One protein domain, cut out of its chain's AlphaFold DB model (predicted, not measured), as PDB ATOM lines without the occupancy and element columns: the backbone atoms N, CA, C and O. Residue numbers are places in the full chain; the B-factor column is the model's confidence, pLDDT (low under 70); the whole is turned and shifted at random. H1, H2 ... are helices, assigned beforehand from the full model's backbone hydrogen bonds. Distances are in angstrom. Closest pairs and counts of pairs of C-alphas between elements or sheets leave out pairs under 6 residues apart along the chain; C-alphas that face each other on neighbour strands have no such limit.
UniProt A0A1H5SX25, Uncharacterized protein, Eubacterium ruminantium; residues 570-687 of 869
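Overview. This is residues 570 to 687 of the 869 residues of an uncharacterized protein of Eubacterium ruminantium (UniProt A0A1H5SX25). One long helix, H4, runs through the middle of a helical body; H5 crosses it on one side, and on the other side the short H7 and H8 pack on it, with H2 folded back beside its second half. H1, equally long in residues, lies along one edge, where it meets the short H6, and the small H3 lies at the opposite edge. The printed part has 118 residues with eight named helices, H1 to H8 in order, and no named strand: the class is all helix. It is compact, with a radius of gyration of the C-alphas of 14.1 A, and spans 44 by 32 by 26 A.

Along the chain. H1, residues 570 to 588, begins at C-alpha 570 at (105.372, -10.545, 31.418) and is 26.9 A long from first to last C-alpha. H2 is residues 599 to 610, 16.3 A, and H3 is residues 615 to 618. H4, residues 624 to 642, starts at C-alpha 624 at (95.932, 9.350, 36.329) and is 27.5 A long. H5 is residues 649 to 662, 19.7 A; H6 is residues 664 to 667 and H7 residues 670 to 677. H8, residues 682 to 687, ends at C-alpha 687 at (77.186, -2.656, 32.837).

Arrangement. H4 is the hub, touching five helices. It touches H5 at a steep tilt of 64 degrees, opposite ways; the closest C-alphas, of Lys 633 and Gly 656, are 4.3 A apart. With residues 634 to 641 alone it touches H2 at a shallow tilt of 18 degrees, opposite ways, closest at the C-alphas of Ile 608 and Ala 634, 5.3 A. With residues 634 to 639 alone it touches H8 at a steep tilt of 62 degrees, the closest C-alphas being Ser 638 and Asp 687, 5.6 A. With residues 624 to 631 alone it touches H7, closest at the C-alphas of Phe 624 and Lys 670, 6.7 A. H4 and H6 only just touch, with 3 pairs of C-alphas within 8 A, the closest being Lys 628 and Gly 666, 6.8 A. H1 touches H6 with residues 575 to 579 alone, the C-alphas of Val 576 and Cys 664 being closest at 6.0 A. H1 and H4 are apart. H3 is close to H4 but not clearly touching, with the C-alphas of Met 617 and Met 627 closest at 7.4 A. Each O i to N i+4 pair is within hydrogen-bond range in H1, H2, H4, H5 and H8, and 3 of 4 are in H7; H3 and H6 are too short for such a pair.

Size, cuts and confidence. The C-alphas farthest apart are those of Asp 570 and Ser 599, 45.3 A. The printed part has no cut, and no link is long. The mean pLDDT of the printed part is 84.9; residues 613 to 622, of which 615 to 618 belong to H3, are under 70.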
ATOM      1  N   ASP A 570     106.095  -9.922  32.525       82.62
ATOM      2  CA  ASP A 570     105.372 -10.545  31.418       82.62
ATOM      3  C   ASP A 570     104.055 -11.167  31.882       82.62
ATOM      4  O   ASP A 570     103.033 -10.990  31.221       82.62
ATOM      5  N   ALA A 571     104.033 -11.816  33.048       75.12
ATOM      6  CA  ALA A 571     102.804 -12.331  33.645       75.12
ATOM      7  C   ALA A 571     101.821 -11.199  33.988       75.12
ATOM      8  O   ALA A 571     100.624 -11.314  33.714       75.12
ATOM      9  N   GLN A 572     102.318 -10.083  34.533       79.31
ATOM     10  CA  GLN A 572     101.510  -8.896  34.810       79.31
ATOM     11  C   GLN A 572     100.964  -8.279  33.514       79.31
ATOM     12  O   GLN A 572      99.763  -8.034  33.407       79.31
ATOM     13  N   ASN A 573     101.814  -8.093  32.501       83.62
ATOM     14  CA  ASN A 573     101.414  -7.580  31.192       83.62
ATOM     15  C   ASN A 573     100.396  -8.501  30.507       83.62
ATOM     16  O   ASN A 573      99.424  -8.017  29.937       83.62
ATOM     17  N   SER A 574     100.589  -9.819  30.583       82.62
ATOM     18  CA  SER A 574      99.663 -10.811  30.035       82.62
ATOM     19  C   SER A 574      98.296 -10.730  30.714       82.62
ATOM     20  O   SER A 574      97.282 -10.703  30.021       82.62
ATOM     21  N   ALA A 575      98.250 -10.592  32.044       78.94
ATOM     22  CA  ALA A 575      97.001 -10.404  32.780       78.94
ATOM     23  C   ALA A 575      96.294  -9.086  32.409       78.94
ATOM     24  O   ALA A 575      95.078  -9.064  32.233       78.94
ATOM     25  N   VAL A 576      97.049  -7.994  32.247       84.19
ATOM     26  CA  VAL A 576      96.507  -6.695  31.811       84.19
ATOM     27  C   VAL A 576      95.986  -6.758  30.375       84.19
ATOM     28  O   VAL A 576      94.907  -6.237  30.099       84.19
ATOM     29  N   ASN A 577      96.708  -7.417  29.469       86.62
ATOM     30  CA  ASN A 577      96.281  -7.599  28.082       86.62
ATOM     31  C   ASN A 577      95.037  -8.487  27.998       86.62
ATOM     32  O   ASN A 577      94.077  -8.109  27.340       86.62
ATOM     33  N   ALA A 578      94.991  -9.598  28.739       81.94
ATOM     34  CA  ALA A 578      93.808 -10.453  28.809       81.94
ATOM     35  C   ALA A 578      92.585  -9.691  29.344       81.94
ATOM     36  O   ALA A 578      91.481  -9.843  28.819       81.94
ATOM     37  N   LEU A 579      92.779  -8.828  30.352       83.94
ATOM     38  CA  LEU A 579      91.717  -7.952  30.837       83.94
ATOM     39  C   LEU A 579      91.267  -6.974  29.749       83.94
ATOM     40  O   LEU A 579      90.068  -6.806  29.536       83.94
ATOM     41  N   ARG A 580      92.211  -6.322  29.069       85.50
ATOM     42  CA  ARG A 580      91.927  -5.381  27.982       85.50
ATOM     43  C   ARG A 580      91.139  -6.049  26.857       85.50
ATOM     44  O   ARG A 580      90.106  -5.519  26.466       85.50
ATOM     45  N   ASP A 581      91.570  -7.219  26.402       85.94
ATOM     46  CA  ASP A 581      90.884  -7.981  25.358       85.94
ATOM     47  C   ASP A 581      89.470  -8.362  25.808       85.94
ATOM     48  O   ASP A 581      88.508  -8.244  25.047       85.94
ATOM     49  N   ALA A 582      89.303  -8.759  27.073       81.44
ATOM     50  CA  ALA A 582      87.992  -9.049  27.637       81.44
ATOM     51  C   ALA A 582      87.092  -7.801  27.712       81.44
ATOM     52  O   ALA A 582      85.898  -7.899  27.425       81.44
ATOM     53  N   LEU A 583      87.637  -6.633  28.066       83.38
ATOM     54  CA  LEU A 583      86.908  -5.360  28.090       83.38
ATOM     55  C   LEU A 583      86.514  -4.899  26.679       83.38
ATOM     56  O   LEU A 583      85.376  -4.470  26.473       83.38
ATOM     57  N   ASP A 584      87.416  -5.032  25.707       85.00
ATOM     58  CA  ASP A 584      87.154  -4.703  24.306       85.00
ATOM     59  C   ASP A 584      86.062  -5.626  23.743       85.00
ATOM     60  O   ASP A 584      85.045  -5.140  23.243       85.00
ATOM     61  N   ASN A 585      86.175  -6.942  23.949       82.81
ATOM     62  CA  ASN A 585      85.146  -7.912  23.562       82.81
ATOM     63  C   ASN A 585      83.796  -7.648  24.248       82.81
ATOM     64  O   ASN A 585      82.744  -7.771  23.618       82.81
ATOM     65  N   ALA A 586      83.798  -7.256  25.526       79.81
ATOM     66  CA  ALA A 586      82.570  -6.948  26.249       79.81
ATOM     67  C   ALA A 586      81.827  -5.758  25.632       79.81
ATOM     68  O   ALA A 586      80.601  -5.808  25.541       79.81
ATOM     69  N   ASN A 587      82.534  -4.727  25.160       77.06
ATOM     70  CA  ASN A 587      81.909  -3.566  24.519       77.06
ATOM     71  C   ASN A 587      81.154  -3.923  23.236       77.06
ATOM     72  O   ASN A 587      80.061  -3.389  23.014       77.06
ATOM     73  N   PHE A 588      81.698  -4.845  22.437       75.94
ATOM     74  CA  PHE A 588      81.078  -5.330  21.199       75.94
ATOM     75  C   PHE A 588      80.090  -6.486  21.417       75.94
ATOM     76  O   PHE A 588      79.341  -6.835  20.509       75.94
ATOM     77  N   GLY A 589      80.052  -7.061  22.622       73.19
ATOM     78  CA  GLY A 589      79.121  -8.123  22.989       73.19
ATOM     79  C   GLY A 589      77.659  -7.661  23.079       73.19
ATOM     80  O   GLY A 589      77.380  -6.454  23.113       73.19
ATOM     81  N   PRO A 590      76.708  -8.612  23.153       78.00
ATOM     82  CA  PRO A 590      75.289  -8.309  23.291       78.00
ATOM     83  C   PRO A 590      75.020  -7.495  24.555       78.00
ATOM     84  O   PRO A 590      75.724  -7.592  25.565       78.00
ATOM     85  N   ASP A 591      73.982  -6.673  24.490       81.56
ATOM     86  CA  ASP A 591      73.646  -5.793  25.595       81.56
ATOM     87  C   ASP A 591      73.173  -6.584  26.817       81.56
ATOM     88  O   ASP A 591      72.434  -7.566  26.677       81.56
ATOM     89  N   PRO A 592      73.579  -6.176  28.032       80.12
ATOM     90  CA  PRO A 592      73.075  -6.801  29.240       80.12
ATOM     91  C   PRO A 592      71.561  -6.597  29.329       80.12
ATOM     92  O   PRO A 592      71.034  -5.558  28.927       80.12
ATOM     93  N   ALA A 593      70.857  -7.585  29.889       81.94
ATOM     94  CA  ALA A 593      69.417  -7.492  30.081       81.94
ATOM     95  C   ALA A 593      69.062  -6.203  30.854       81.94
ATOM     96  O   ALA A 593      69.689  -5.917  31.884       81.94
ATOM     97  N   PRO A 594      68.072  -5.420  30.390       81.75
ATOM     98  CA  PRO A 594      67.744  -4.148  31.010       81.75
ATOM     99  C   PRO A 594      67.273  -4.354  32.454       81.75
ATOM    100  O   PRO A 594      66.344  -5.114  32.731       81.75
ATOM    101  N   ILE A 595      67.904  -3.646  33.392       84.88
ATOM    102  CA  ILE A 595      67.487  -3.629  34.798       84.88
ATOM    103  C   ILE A 595      66.260  -2.720  34.917       84.88
ATOM    104  O   ILE A 595      66.298  -1.561  34.500       84.88
ATOM    105  N   ARG A 596      65.173  -3.221  35.519       87.44
ATOM    106  CA  ARG A 596      63.937  -2.447  35.711       87.44
ATOM    107  C   ARG A 596      64.224  -1.125  36.429       87.44
ATOM    108  O   ARG A 596      64.793  -1.109  37.520       87.44
ATOM    109  N   ALA A 597      63.767  -0.021  35.840       86.75
ATOM    110  CA  ALA A 597      63.970   1.305  36.401       86.75
ATOM    111  C   ALA A 597      63.238   1.473  37.747       86.75
ATOM    112  O   ALA A 597      62.020   1.334  37.846       86.75
ATOM    113  N   THR A 598      63.992   1.826  38.784       91.31
ATOM    114  CA  THR A 598      63.518   2.240  40.109       91.31
ATOM    115  C   THR A 598      64.099   3.621  40.441       91.31
ATOM    116  O   THR A 598      64.882   4.188  39.675       91.31
ATOM    117  N   SER A 599      63.717   4.225  41.570       89.56
ATOM    118  CA  SER A 599      64.393   5.442  42.055       89.56
ATOM    119  C   SER A 599      65.879   5.189  42.349       89.56
ATOM    120  O   SER A 599      66.712   6.033  42.028       89.56
ATOM    121  N   SER A 600      66.210   4.008  42.887       90.12
ATOM    122  CA  SER A 600      67.587   3.604  43.194       90.12
ATOM    123  C   SER A 600      68.429   3.416  41.932       90.12
ATOM    124  O   SER A 600      69.506   3.997  41.823       90.12
ATOM    125  N   THR A 601      67.933   2.675  40.933       90.75
ATOM    126  CA  THR A 601      68.706   2.431  39.699       90.75
ATOM    127  C   THR A 601      68.970   3.733  38.943       90.75
ATOM    128  O   THR A 601      70.093   3.959  38.509       90.75
ATOM    129  N   ARG A 602      67.995   4.655  38.901       94.31
ATOM    130  CA  ARG A 602      68.183   6.002  38.333       94.31
ATOM    131  C   ARG A 602      69.218   6.835  39.095       94.31
ATOM    132  O   ARG A 602      69.882   7.678  38.498       94.31
ATOM    133  N   ALA A 603      69.353   6.647  40.409       95.00
ATOM    134  CA  ALA A 603      70.390   7.318  41.192       95.00
ATOM    135  C   ALA A 603      71.794   6.804  40.832       95.00
ATOM    136  O   ALA A 603      72.685   7.624  40.620       95.00
ATOM    137  N   TYR A 604      71.966   5.488  40.661       96.00
ATOM    138  CA  TYR A 604      73.214   4.914  40.146       96.00
ATOM    139  C   TYR A 604      73.540   5.401  38.731       96.00
ATOM    140  O   TYR A 604      74.667   5.818  38.486       96.00
ATOM    141  N   ASP A 605      72.558   5.427  37.826       94.38
ATOM    142  CA  ASP A 605      72.764   5.899  36.451       94.38
ATOM    143  C   ASP A 605      73.205   7.369  36.426       94.38
ATOM    144  O   ASP A 605      74.147   7.739  35.723       94.38
ATOM    145  N   ARG A 606      72.581   8.220  37.255       94.75
ATOM    146  CA  ARG A 606      73.020   9.612  37.436       94.75
ATOM    147  C   ARG A 606      74.430   9.694  38.005       94.75
ATOM    148  O   ARG A 606      75.205  10.510  37.519       94.75
ATOM    149  N   TYR A 607      74.770   8.872  38.996       94.44
ATOM    150  CA  TYR A 607      76.110   8.840  39.580       94.44
ATOM    151  C   TYR A 607      77.172   8.479  38.534       94.44
ATOM    152  O   TYR A 607      78.112   9.245  38.345       94.44
ATOM    153  N   ILE A 608      76.973   7.385  37.791       92.62
ATOM    154  CA  ILE A 608      77.880   6.936  36.724       92.62
ATOM    155  C   ILE A 608      78.055   8.033  35.665       92.62
ATOM    156  O   ILE A 608      79.178   8.367  35.291       92.62
ATOM    157  N   ASN A 609      76.956   8.657  35.232       90.19
ATOM    158  CA  ASN A 609      77.014   9.741  34.254       90.19
ATOM    159  C   ASN A 609      77.716  10.996  34.799       90.19
ATOM    160  O   ASN A 609      78.394  11.685  34.037       90.19
ATOM    161  N   ASN A 610      77.582  11.286  36.098       90.25
ATOM    162  CA  ASN A 610      78.147  12.468  36.751       90.25
ATOM    163  C   ASN A 610      79.633  12.335  37.122       90.25
ATOM    164  O   ASN A 610      80.290  13.370  37.210       90.25
ATOM    165  N   LEU A 611      80.175  11.118  37.295       85.44
ATOM    166  CA  LEU A 611      81.596  10.891  37.635       85.44
ATOM    167  C   LEU A 611      82.573  11.593  36.671       85.44
ATOM    168  O   LEU A 611      83.695  11.915  37.053       85.44
ATOM    169  N   TYR A 612      82.127  11.869  35.441       73.31
ATOM    170  CA  TYR A 612      82.937  12.428  34.356       73.31
ATOM    171  C   TYR A 612      82.232  13.576  33.619       73.31
ATOM    172  O   TYR A 612      82.371  13.718  32.402       73.31
ATOM    173  N   LYS A 613      81.401  14.363  34.317       69.56
ATOM    174  CA  LYS A 613      80.712  15.528  33.720       69.56
ATOM    175  C   LYS A 613      81.592  16.766  33.561       69.56
ATOM    176  O   LYS A 613      81.268  17.624  32.751       69.56
ATOM    177  N   ASN A 614      82.691  16.862  34.302       57.72
ATOM    178  CA  ASN A 614      83.625  17.971  34.155       57.72
ATOM    179  C   ASN A 614      84.621  17.628  33.042       57.72
ATOM    180  O   ASN A 614      85.439  16.731  33.235       57.72
ATOM    181  N   GLU A 615      84.605  18.359  31.922       57.00
ATOM    182  CA  GLU A 615      85.602  18.253  30.830       57.00
ATOM    183  C   GLU A 615      87.053  18.275  31.349       57.00
ATOM    184  O   GLU A 615      87.938  17.650  30.770       57.00
ATOM    185  N   LYS A 616      87.281  18.887  32.521       58.22
ATOM    186  CA  LYS A 616      88.557  18.885  33.250       58.22
ATOM    187  C   LYS A 616      89.106  17.484  33.562       58.22
ATOM    188  O   LYS A 616      90.317  17.324  33.542       58.22
ATOM    189  N   MET A 617      88.274  16.459  33.784       60.44
ATOM    190  CA  MET A 617      88.735  15.071  34.029       60.44
ATOM    191  C   MET A 617      89.434  14.445  32.811       60.44
ATOM    192  O   MET A 617      90.250  13.537  32.964       60.44
ATOM    193  N   MET A 618      89.122  14.946  31.611       60.94
ATOM    194  CA  MET A 618      89.746  14.541  30.348       60.94
ATOM    195  C   MET A 618      90.953  15.424  29.992       60.94
ATOM    196  O   MET A 618      91.692  15.110  29.059       60.94
ATOM    197  N   ASP A 619      91.179  16.507  30.746       65.81
ATOM    198  CA  ASP A 619      92.346  17.375  30.607       65.81
ATOM    199  C   ASP A 619      93.620  16.613  31.014       65.81
ATOM    200  O   ASP A 619      93.623  15.777  31.926       65.81
ATOM    201  N   LYS A 620      94.749  16.919  30.362       61.09
ATOM    202  CA  LYS A 620      96.061  16.318  30.667       61.09
ATOM    203  C   LYS A 620      96.466  16.516  32.134       61.09
ATOM    204  O   LYS A 620      97.275  15.738  32.631       61.09
ATOM    205  N   LYS A 621      95.896  17.521  32.809       58.28
ATOM    206  CA  LYS A 621      96.170  17.891  34.205       58.28
ATOM    207  C   LYS A 621      95.474  17.021  35.256       58.28
ATOM    208  O   LYS A 621      95.918  17.031  36.400       58.28
ATOM    209  N   THR A 622      94.420  16.280  34.908       65.00
ATOM    210  CA  THR A 622      93.794  15.363  35.873       65.00
ATOM    211  C   THR A 622      94.723  14.182  36.120       65.00
ATOM    212  O   THR A 622      95.135  13.488  35.184       65.00
ATOM    213  N   GLY A 623      95.073  13.971  37.390       76.38
ATOM    214  CA  GLY A 623      95.983  12.911  37.795       76.38
ATOM    215  C   GLY A 623      95.437  11.545  37.383       76.38
ATOM    216  O   GLY A 623      94.286  11.218  37.663       76.38
ATOM    217  N   PHE A 624      96.271  10.721  36.746       83.44
ATOM    218  CA  PHE A 624      95.932   9.350  36.329       83.44
ATOM    219  C   PHE A 624      95.296   8.517  37.461       83.44
ATOM    220  O   PHE A 624      94.411   7.697  37.226       83.44
ATOM    221  N   PHE A 625      95.689   8.795  38.703       83.88
ATOM    222  CA  PHE A 625      95.118   8.208  39.910       83.88
ATOM    223  C   PHE A 625      93.611   8.485  40.096       83.88
ATOM    224  O   PHE A 625      92.851   7.568  40.408       83.88
ATOM    225  N   GLU A 626      93.139   9.716  39.870       86.06
ATOM    226  CA  GLU A 626      91.712  10.059  40.003       86.06
ATOM    227  C   GLU A 626      90.860   9.352  38.945       86.06
ATOM    228  O   GLU A 626      89.757   8.883  39.238       86.06
ATOM    229  N   MET A 627      91.404   9.206  37.734       86.50
ATOM    230  CA  MET A 627      90.756   8.485  36.641       86.50
ATOM    231  C   MET A 627      90.542   7.009  36.991       86.50
ATOM    232  O   MET A 627      89.422   6.512  36.841       86.50
ATOM    233  N   LYS A 628      91.571   6.344  37.539       89.38
ATOM    234  CA  LYS A 628      91.483   4.960  38.031       89.38
ATOM    235  C   LYS A 628      90.422   4.801  39.118       89.38
ATOM    236  O   LYS A 628      89.574   3.914  39.030       89.38
ATOM    237  N   ASN A 629      90.420   5.701  40.102       90.31
ATOM    238  CA  ASN A 629      89.442   5.686  41.190       90.31
ATOM    239  C   ASN A 629      88.007   5.825  40.682       90.31
ATOM    240  O   ASN A 629      87.121   5.081  41.098       90.31
ATOM    241  N   ASN A 630      87.752   6.770  39.777       90.44
ATOM    242  CA  ASN A 630      86.411   6.948  39.232       90.44
ATOM    243  C   ASN A 630      85.995   5.755  38.364       90.44
ATOM    244  O   ASN A 630      84.823   5.380  38.385       90.44
ATOM    245  N   PHE A 631      86.944   5.123  37.662       90.94
ATOM    246  CA  PHE A 631      86.654   3.978  36.801       90.94
ATOM    247  C   PHE A 631      86.206   2.791  37.657       90.94
ATOM    248  O   PHE A 631      85.144   2.212  37.426       90.94
ATOM    249  N   ALA A 632      86.940   2.516  38.738       92.50
ATOM    250  CA  ALA A 632      86.566   1.504  39.716       92.50
ATOM    251  C   ALA A 632      85.224   1.819  40.411       92.50
ATOM    252  O   ALA A 632      84.393   0.925  40.575       92.50
ATOM    253  N   LYS A 633      84.949   3.089  40.755       94.56
ATOM    254  CA  LYS A 633      83.652   3.520  41.321       94.56
ATOM    255  C   LYS A 633      82.488   3.335  40.351       94.56
ATOM    256  O   LYS A 633      81.402   2.958  40.785       94.56
ATOM    257  N   ALA A 634      82.677   3.588  39.061       93.62
ATOM    258  CA  ALA A 634      81.631   3.388  38.062       93.62
ATOM    259  C   ALA A 634      81.270   1.899  37.919       93.62
ATOM    260  O   ALA A 634      80.090   1.542  37.884       93.62
ATOM    261  N   ILE A 635      82.277   1.021  37.949       93.06
ATOM    262  CA  ILE A 635      82.088  -0.436  37.954       93.06
ATOM    263  C   ILE A 635      81.404  -0.890  39.250       93.06
ATOM    264  O   ILE A 635      80.434  -1.650  39.206       93.06
ATOM    265  N   ALA A 636      81.843  -0.378  40.404       93.94
ATOM    266  CA  ALA A 636      81.208  -0.632  41.696       93.94
ATOM    267  C   ALA A 636      79.733  -0.194  41.711       93.94
ATOM    268  O   ALA A 636      78.866  -0.937  42.170       93.94
ATOM    269  N   ALA A 637      79.427   0.985  41.163       95.44
ATOM    270  CA  ALA A 637      78.069   1.500  41.020       95.44
ATOM    271  C   ALA A 637      77.202   0.583  40.144       95.44
ATOM    272  O   ALA A 637      76.088   0.240  40.542       95.44
ATOM    273  N   SER A 638      77.720   0.128  38.998       94.06
ATOM    274  CA  SER A 638      77.029  -0.834  38.128       94.06
ATOM    275  C   SER A 638      76.769  -2.177  38.832       94.06
ATOM    276  O   SER A 638      75.664  -2.722  38.749       94.06
ATOM    277  N   LYS A 639      77.739  -2.695  39.602       91.56
ATOM    278  CA  LYS A 639      77.556  -3.905  40.423       91.56
ATOM    279  C   LYS A 639      76.435  -3.728  41.448       91.56
ATOM    280  O   LYS A 639      75.492  -4.517  41.462       91.56
ATOM    281  N   LEU A 640      76.492  -2.676  42.264       92.50
ATOM    282  CA  LEU A 640      75.497  -2.432  43.315       92.50
ATOM    283  C   LEU A 640      74.092  -2.169  42.738       92.50
ATOM    284  O   LEU A 640      73.095  -2.605  43.322       92.50
ATOM    285  N   LYS A 641      74.011  -1.525  41.562       94.00
ATOM    286  CA  LYS A 641      72.776  -1.375  40.776       94.00
ATOM    287  C   LYS A 641      72.202  -2.737  40.377       94.00
ATOM    288  O   LYS A 641      71.009  -2.964  40.567       94.00
ATOM    289  N   ALA A 642      73.031  -3.638  39.848       88.56
ATOM    290  CA  ALA A 642      72.615  -4.975  39.420       88.56
ATOM    291  C   ALA A 642      72.167  -5.871  40.588       88.56
ATOM    292  O   ALA A 642      71.234  -6.654  40.434       88.56
ATOM    293  N   GLU A 643      72.767  -5.707  41.767       87.31
ATOM    294  CA  GLU A 643      72.337  -6.374  43.005       87.31
ATOM    295  C   GLU A 643      71.009  -5.826  43.563       87.31
ATOM    296  O   GLU A 643      70.464  -6.370  44.526       87.31
ATOM    297  N   GLY A 644      70.484  -4.735  42.993       89.75
ATOM    298  CA  GLY A 644      69.265  -4.079  43.461       89.75
ATOM    299  C   GLY A 644      69.426  -3.378  44.813       89.75
ATOM    300  O   GLY A 644      68.432  -3.166  45.513       89.75
ATOM    301  N   LYS A 645      70.656  -3.023  45.211       91.25
ATOM    302  CA  LYS A 645      70.894  -2.306  46.469       91.25
ATOM    303  C   LYS A 645      70.372  -0.869  46.395       91.25
ATOM    304  O   LYS A 645      70.216  -0.275  45.324       91.25
ATOM    305  N   LYS A 646      70.050  -0.304  47.564       94.69
ATOM    306  CA  LYS A 646      69.734   1.125  47.673       94.69
ATOM    307  C   LYS A 646      71.002   1.928  47.398       94.69
ATOM    308  O   LYS A 646      72.061   1.575  47.906       94.69
ATOM    309  N   PHE A 647      70.870   3.003  46.629       95.94
ATOM    310  CA  PHE A 647      71.979   3.897  46.322       95.94
ATOM    311  C   PHE A 647      72.663   4.411  47.597       95.94
ATOM    312  O   PHE A 647      72.013   5.013  48.453       95.94
ATOM    313  N   ASN A 648      73.973   4.179  47.699       96.75
ATOM    314  CA  ASN A 648      74.822   4.638  48.792       96.75
ATOM    315  C   ASN A 648      76.240   4.899  48.266       96.75
ATOM    316  O   ASN A 648      76.953   3.975  47.878       96.75
ATOM    317  N   GLU A 649      76.658   6.163  48.270       96.06
ATOM    318  CA  GLU A 649      77.967   6.572  47.756       96.06
ATOM    319  C   GLU A 649      79.140   6.004  48.566       96.06
ATOM    320  O   GLU A 649      80.183   5.680  47.999       96.06
ATOM    321  N   LYS A 650      78.967   5.807  49.879       95.69
ATOM    322  CA  LYS A 650      80.000   5.204  50.729       95.69
ATOM    323  C   LYS A 650      80.269   3.753  50.330       95.69
ATOM    324  O   LYS A 650      81.429   3.347  50.283       95.69
ATOM    325  N   ASP A 651      79.216   3.008  50.000       92.81
ATOM    326  CA  ASP A 651      79.331   1.618  49.548       92.81
ATOM    327  C   ASP A 651      79.995   1.551  48.167       92.81
ATOM    328  O   ASP A 651      80.848   0.695  47.938       92.81
ATOM    329  N   ILE A 652      79.671   2.495  47.272       95.88
ATOM    330  CA  ILE A 652      80.328   2.623  45.960       95.88
ATOM    331  C   ILE A 652      81.820   2.905  46.129       95.88
ATOM    332  O   ILE A 652      82.635   2.232  45.504       95.88
ATOM    333  N   LYS A 653      82.187   3.880  46.972       95.12
ATOM    334  CA  LYS A 653      83.589   4.225  47.228       95.12
ATOM    335  C   LYS A 653      84.344   3.036  47.816       95.12
ATOM    336  O   LYS A 653      85.364   2.652  47.268       95.12
ATOM    337  N   SER A 654      83.806   2.422  48.870       91.69
ATOM    338  CA  SER A 654      84.451   1.282  49.527       91.69
ATOM    339  C   SER A 654      84.674   0.115  48.565       91.69
ATOM    340  O   SER A 654      85.733  -0.501  48.601       91.69
ATOM    341  N   LEU A 655      83.693  -0.201  47.714       91.12
ATOM    342  CA  LEU A 655      83.831  -1.264  46.723       91.12
ATOM    343  C   LEU A 655      84.762  -0.865  45.571       91.12
ATOM    344  O   LEU A 655      85.512  -1.708  45.095       91.12
ATOM    345  N   GLY A 656      84.748   0.397  45.143       93.75
ATOM    346  CA  GLY A 656      85.668   0.919  44.134       93.75
ATOM    347  C   GLY A 656      87.126   0.841  44.586       93.75
ATOM    348  O   GLY A 656      87.960   0.348  43.835       93.75
ATOM    349  N   ASP A 657      87.413   1.237  45.828       92.25
ATOM    350  CA  ASP A 657      88.756   1.157  46.412       92.25
ATOM    351  C   ASP A 657      89.250  -0.307  46.438       92.25
ATOM    352  O   ASP A 657      90.377  -0.581  46.030       92.25
ATOM    353  N   MET A 658      88.381  -1.261  46.809       87.19
ATOM    354  CA  MET A 658      88.696  -2.699  46.773       87.19
ATOM    355  C   MET A 658      88.875  -3.242  45.348       87.19
ATOM    356  O   MET A 658      89.773  -4.034  45.094       87.19
ATOM    357  N   ILE A 659      88.038  -2.839  44.388       90.38
ATOM    358  CA  ILE A 659      88.211  -3.246  42.986       90.38
ATOM    359  C   ILE A 659      89.567  -2.760  42.465       90.38
ATOM    360  O   ILE A 659      90.245  -3.494  41.751       90.38
ATOM    361  N   LEU A 660      89.969  -1.542  42.824       89.88
ATOM    362  CA  LEU A 660      91.224  -0.967  42.368       89.88
ATOM    363  C   LEU A 660      92.449  -1.669  42.968       89.88
ATOM    364  O   LEU A 660      93.419  -1.877  42.244       89.88
ATOM    365  N   SER A 661      92.410  -2.026  44.257       84.38
ATOM    366  CA  SER A 661      93.527  -2.707  44.927       84.38
ATOM    367  C   SER A 661      93.619  -4.195  44.596       84.38
ATOM    368  O   SER A 661      94.717  -4.745  44.583       84.38
ATOM    369  N   GLU A 662      92.487  -4.854  44.325       82.75
ATOM    370  CA  GLU A 662      92.420  -6.319  44.226       82.75
ATOM    371  C   GLU A 662      92.257  -6.871  42.805       82.75
ATOM    372  O   GLU A 662      92.179  -8.088  42.630       82.75
ATOM    373  N   THR A 663      92.199  -6.012  41.785       84.81
ATOM    374  CA  THR A 663      92.092  -6.433  40.379       84.81
ATOM    375  C   THR A 663      93.145  -5.750  39.513       84.81
ATOM    376  O   THR A 663      93.686  -4.703  39.866       84.81
ATOM    377  N   CYS A 664      93.393  -6.289  38.320       82.81
ATOM    378  CA  CYS A 664      94.291  -5.677  37.337       82.81
ATOM    379  C   CYS A 664      93.772  -4.346  36.750       82.81
ATOM    380  O   CYS A 664      94.479  -3.727  35.956       82.81
ATOM    381  N   ILE A 665      92.606  -3.831  37.181       83.38
ATOM    382  CA  ILE A 665      92.153  -2.465  36.850       83.38
ATOM    383  C   ILE A 665      93.182  -1.419  37.275       83.38
ATOM    384  O   ILE A 665      93.382  -0.429  36.565       83.38
ATOM    385  N   GLY A 666      93.852  -1.648  38.409       79.75
ATOM    386  CA  GLY A 666      94.925  -0.788  38.897       79.75
ATOM    387  C   GLY A 666      96.077  -0.624  37.909       79.75
ATOM    388  O   GLY A 666      96.767   0.387  37.973       79.75
ATOM    389  N   GLU A 667      96.237  -1.534  36.950       84.12
ATOM    390  CA  GLU A 667      97.363  -1.578  36.010       84.12
ATOM    391  C   GLU A 667      96.977  -1.190  34.570       84.12
ATOM    392  O   GLU A 667      97.843  -1.075  33.703       84.12
ATOM    393  N   ILE A 668      95.691  -0.933  34.292       84.94
ATOM    394  CA  ILE A 668      95.244  -0.489  32.962       84.94
ATOM    395  C   ILE A 668      95.830   0.895  32.653       84.94
ATOM    396  O   ILE A 668      95.798   1.807  33.485       84.94
ATOM    397  N   LYS A 669      96.327   1.068  31.423       87.31
ATOM    398  CA  LYS A 669      96.865   2.338  30.920       87.31
ATOM    399  C   LYS A 669      95.773   3.394  30.734       87.31
ATOM    400  O   LYS A 669      94.609   3.083  30.481       87.31
ATOM    401  N   LYS A 670      96.162   4.672  30.810       85.94
ATOM    402  CA  LYS A 670      95.240   5.812  30.671       85.94
ATOM    403  C   LYS A 670      94.473   5.751  29.353       85.94
ATOM    404  O   LYS A 670      93.268   5.969  29.335       85.94
ATOM    405  N   GLU A 671      95.158   5.423  28.266       85.56
ATOM    406  CA  GLU A 671      94.601   5.391  26.914       85.56
ATOM    407  C   GLU A 671      93.490   4.346  26.789       85.56
ATOM    408  O   GLU A 671      92.469   4.602  26.156       85.56
ATOM    409  N   ASP A 672      93.656   3.192  27.439       83.88
ATOM    410  CA  ASP A 672      92.663   2.121  27.422       83.88
ATOM    411  C   ASP A 672      91.457   2.465  28.296       83.88
ATOM    412  O   ASP A 672      90.324   2.317  27.850       83.88
ATOM    413  N   MET A 673      91.676   3.043  29.484       84.44
ATOM    414  CA  MET A 673      90.575   3.568  30.302       84.44
ATOM    415  C   MET A 673      89.765   4.630  29.552       84.44
ATOM    416  O   MET A 673      88.537   4.626  29.595       84.44
ATOM    417  N   MET A 674      90.435   5.528  28.829       82.62
ATOM    418  CA  MET A 674      89.776   6.613  28.103       82.62
ATOM    419  C   MET A 674      88.794   6.108  27.046       82.62
ATOM    420  O   MET A 674      87.728   6.705  26.917       82.62
ATOM    421  N   LYS A 675      89.083   4.989  26.362       83.50
ATOM    422  CA  LYS A 675      88.155   4.366  25.395       83.50
ATOM    423  C   LYS A 675      86.798   4.036  26.010       83.50
ATOM    424  O   LYS A 675      85.787   4.068  25.324       83.50
ATOM    425  N   TYR A 676      86.791   3.712  27.296       81.81
ATOM    426  CA  TYR A 676      85.604   3.323  28.045       81.81
ATOM    427  C   TYR A 676      84.877   4.531  28.641       81.81
ATOM    428  O   TYR A 676      83.649   4.572  28.682       81.81
ATOM    429  N   LEU A 677      85.633   5.547  29.062       79.00
ATOM    430  CA  LEU A 677      85.101   6.770  29.669       79.00
ATOM    431  C   LEU A 677      84.439   7.725  28.670       79.00
ATOM    432  O   LEU A 677      83.571   8.521  29.052       79.00
ATOM    433  N   THR A 678      84.835   7.658  27.398       79.81
ATOM    434  CA  THR A 678      84.295   8.491  26.313       79.81
ATOM    435  C   THR A 678      83.047   7.918  25.648       79.81
ATOM    436  O   THR A 678      82.444   8.616  24.833       79.81
ATOM    437  N   ILE A 679      82.622   6.693  25.982       83.75
ATOM    438  CA  ILE A 679      81.431   6.081  25.374       83.75
ATOM    439  C   ILE A 679      80.190   6.921  25.730       83.75
ATOM    440  O   ILE A 679      79.970   7.179  26.916       83.75
ATOM    441  N   PRO A 680      79.358   7.334  24.747       83.50
ATOM    442  CA  PRO A 680      78.182   8.170  25.010       83.50
ATOM    443  C   PRO A 680      77.202   7.550  26.016       83.50
ATOM    444  O   PRO A 680      76.707   8.238  26.906       83.50
ATOM    445  N   ASP A 681      76.971   6.236  25.925       88.75
ATOM    446  CA  ASP A 681      76.172   5.471  26.887       88.75
ATOM    447  C   ASP A 681      77.065   4.797  27.942       88.75
ATOM    448  O   ASP A 681      77.335   3.592  27.921       88.75
ATOM    449  N   ARG A 682      77.559   5.616  28.875       87.19
ATOM    450  CA  ARG A 682      78.467   5.178  29.946       87.19
ATOM    451  C   ARG A 682      77.853   4.098  30.827       87.19
ATOM    452  O   ARG A 682      78.542   3.163  31.219       87.19
ATOM    453  N   VAL A 683      76.563   4.214  31.146       88.75
ATOM    454  CA  VAL A 683      75.863   3.252  32.012       88.75
ATOM    455  C   VAL A 683      75.934   1.859  31.402       88.75
ATOM    456  O   VAL A 683      76.362   0.914  32.063       88.75
ATOM    457  N   LYS A 684      75.587   1.750  30.121       88.44
ATOM    458  CA  LYS A 684      75.630   0.494  29.381       88.44
ATOM    459  C   LYS A 684      77.050  -0.056  29.235       88.44
ATOM    460  O   LYS A 684      77.252  -1.259  29.392       88.44
ATOM    461  N   ALA A 685      78.030   0.812  28.983       87.00
ATOM    462  CA  ALA A 685      79.439   0.427  28.922       87.00
ATOM    463  C   ALA A 685      79.918  -0.184  30.250       87.00
ATOM    464  O   ALA A 685      80.455  -1.292  30.274       87.00
ATOM    465  N   PHE A 686      79.648   0.477  31.376       89.50
ATOM    466  CA  PHE A 686      80.022  -0.040  32.692       89.50
ATOM    467  C   PHE A 686      79.226  -1.289  33.097       89.50
ATOM    468  O   PHE A 686      79.786  -2.169  33.751       89.50
ATOM    469  N   ASP A 687      77.970  -1.428  32.655       86.75
ATOM    470  CA  ASP A 687      77.186  -2.656  32.837       86.75
ATOM    471  C   ASP A 687      77.821  -3.865  32.120       86.75
ATOM    472  O   ASP A 687      77.775  -4.978  32.661       86.75
TER     473      ASP A 687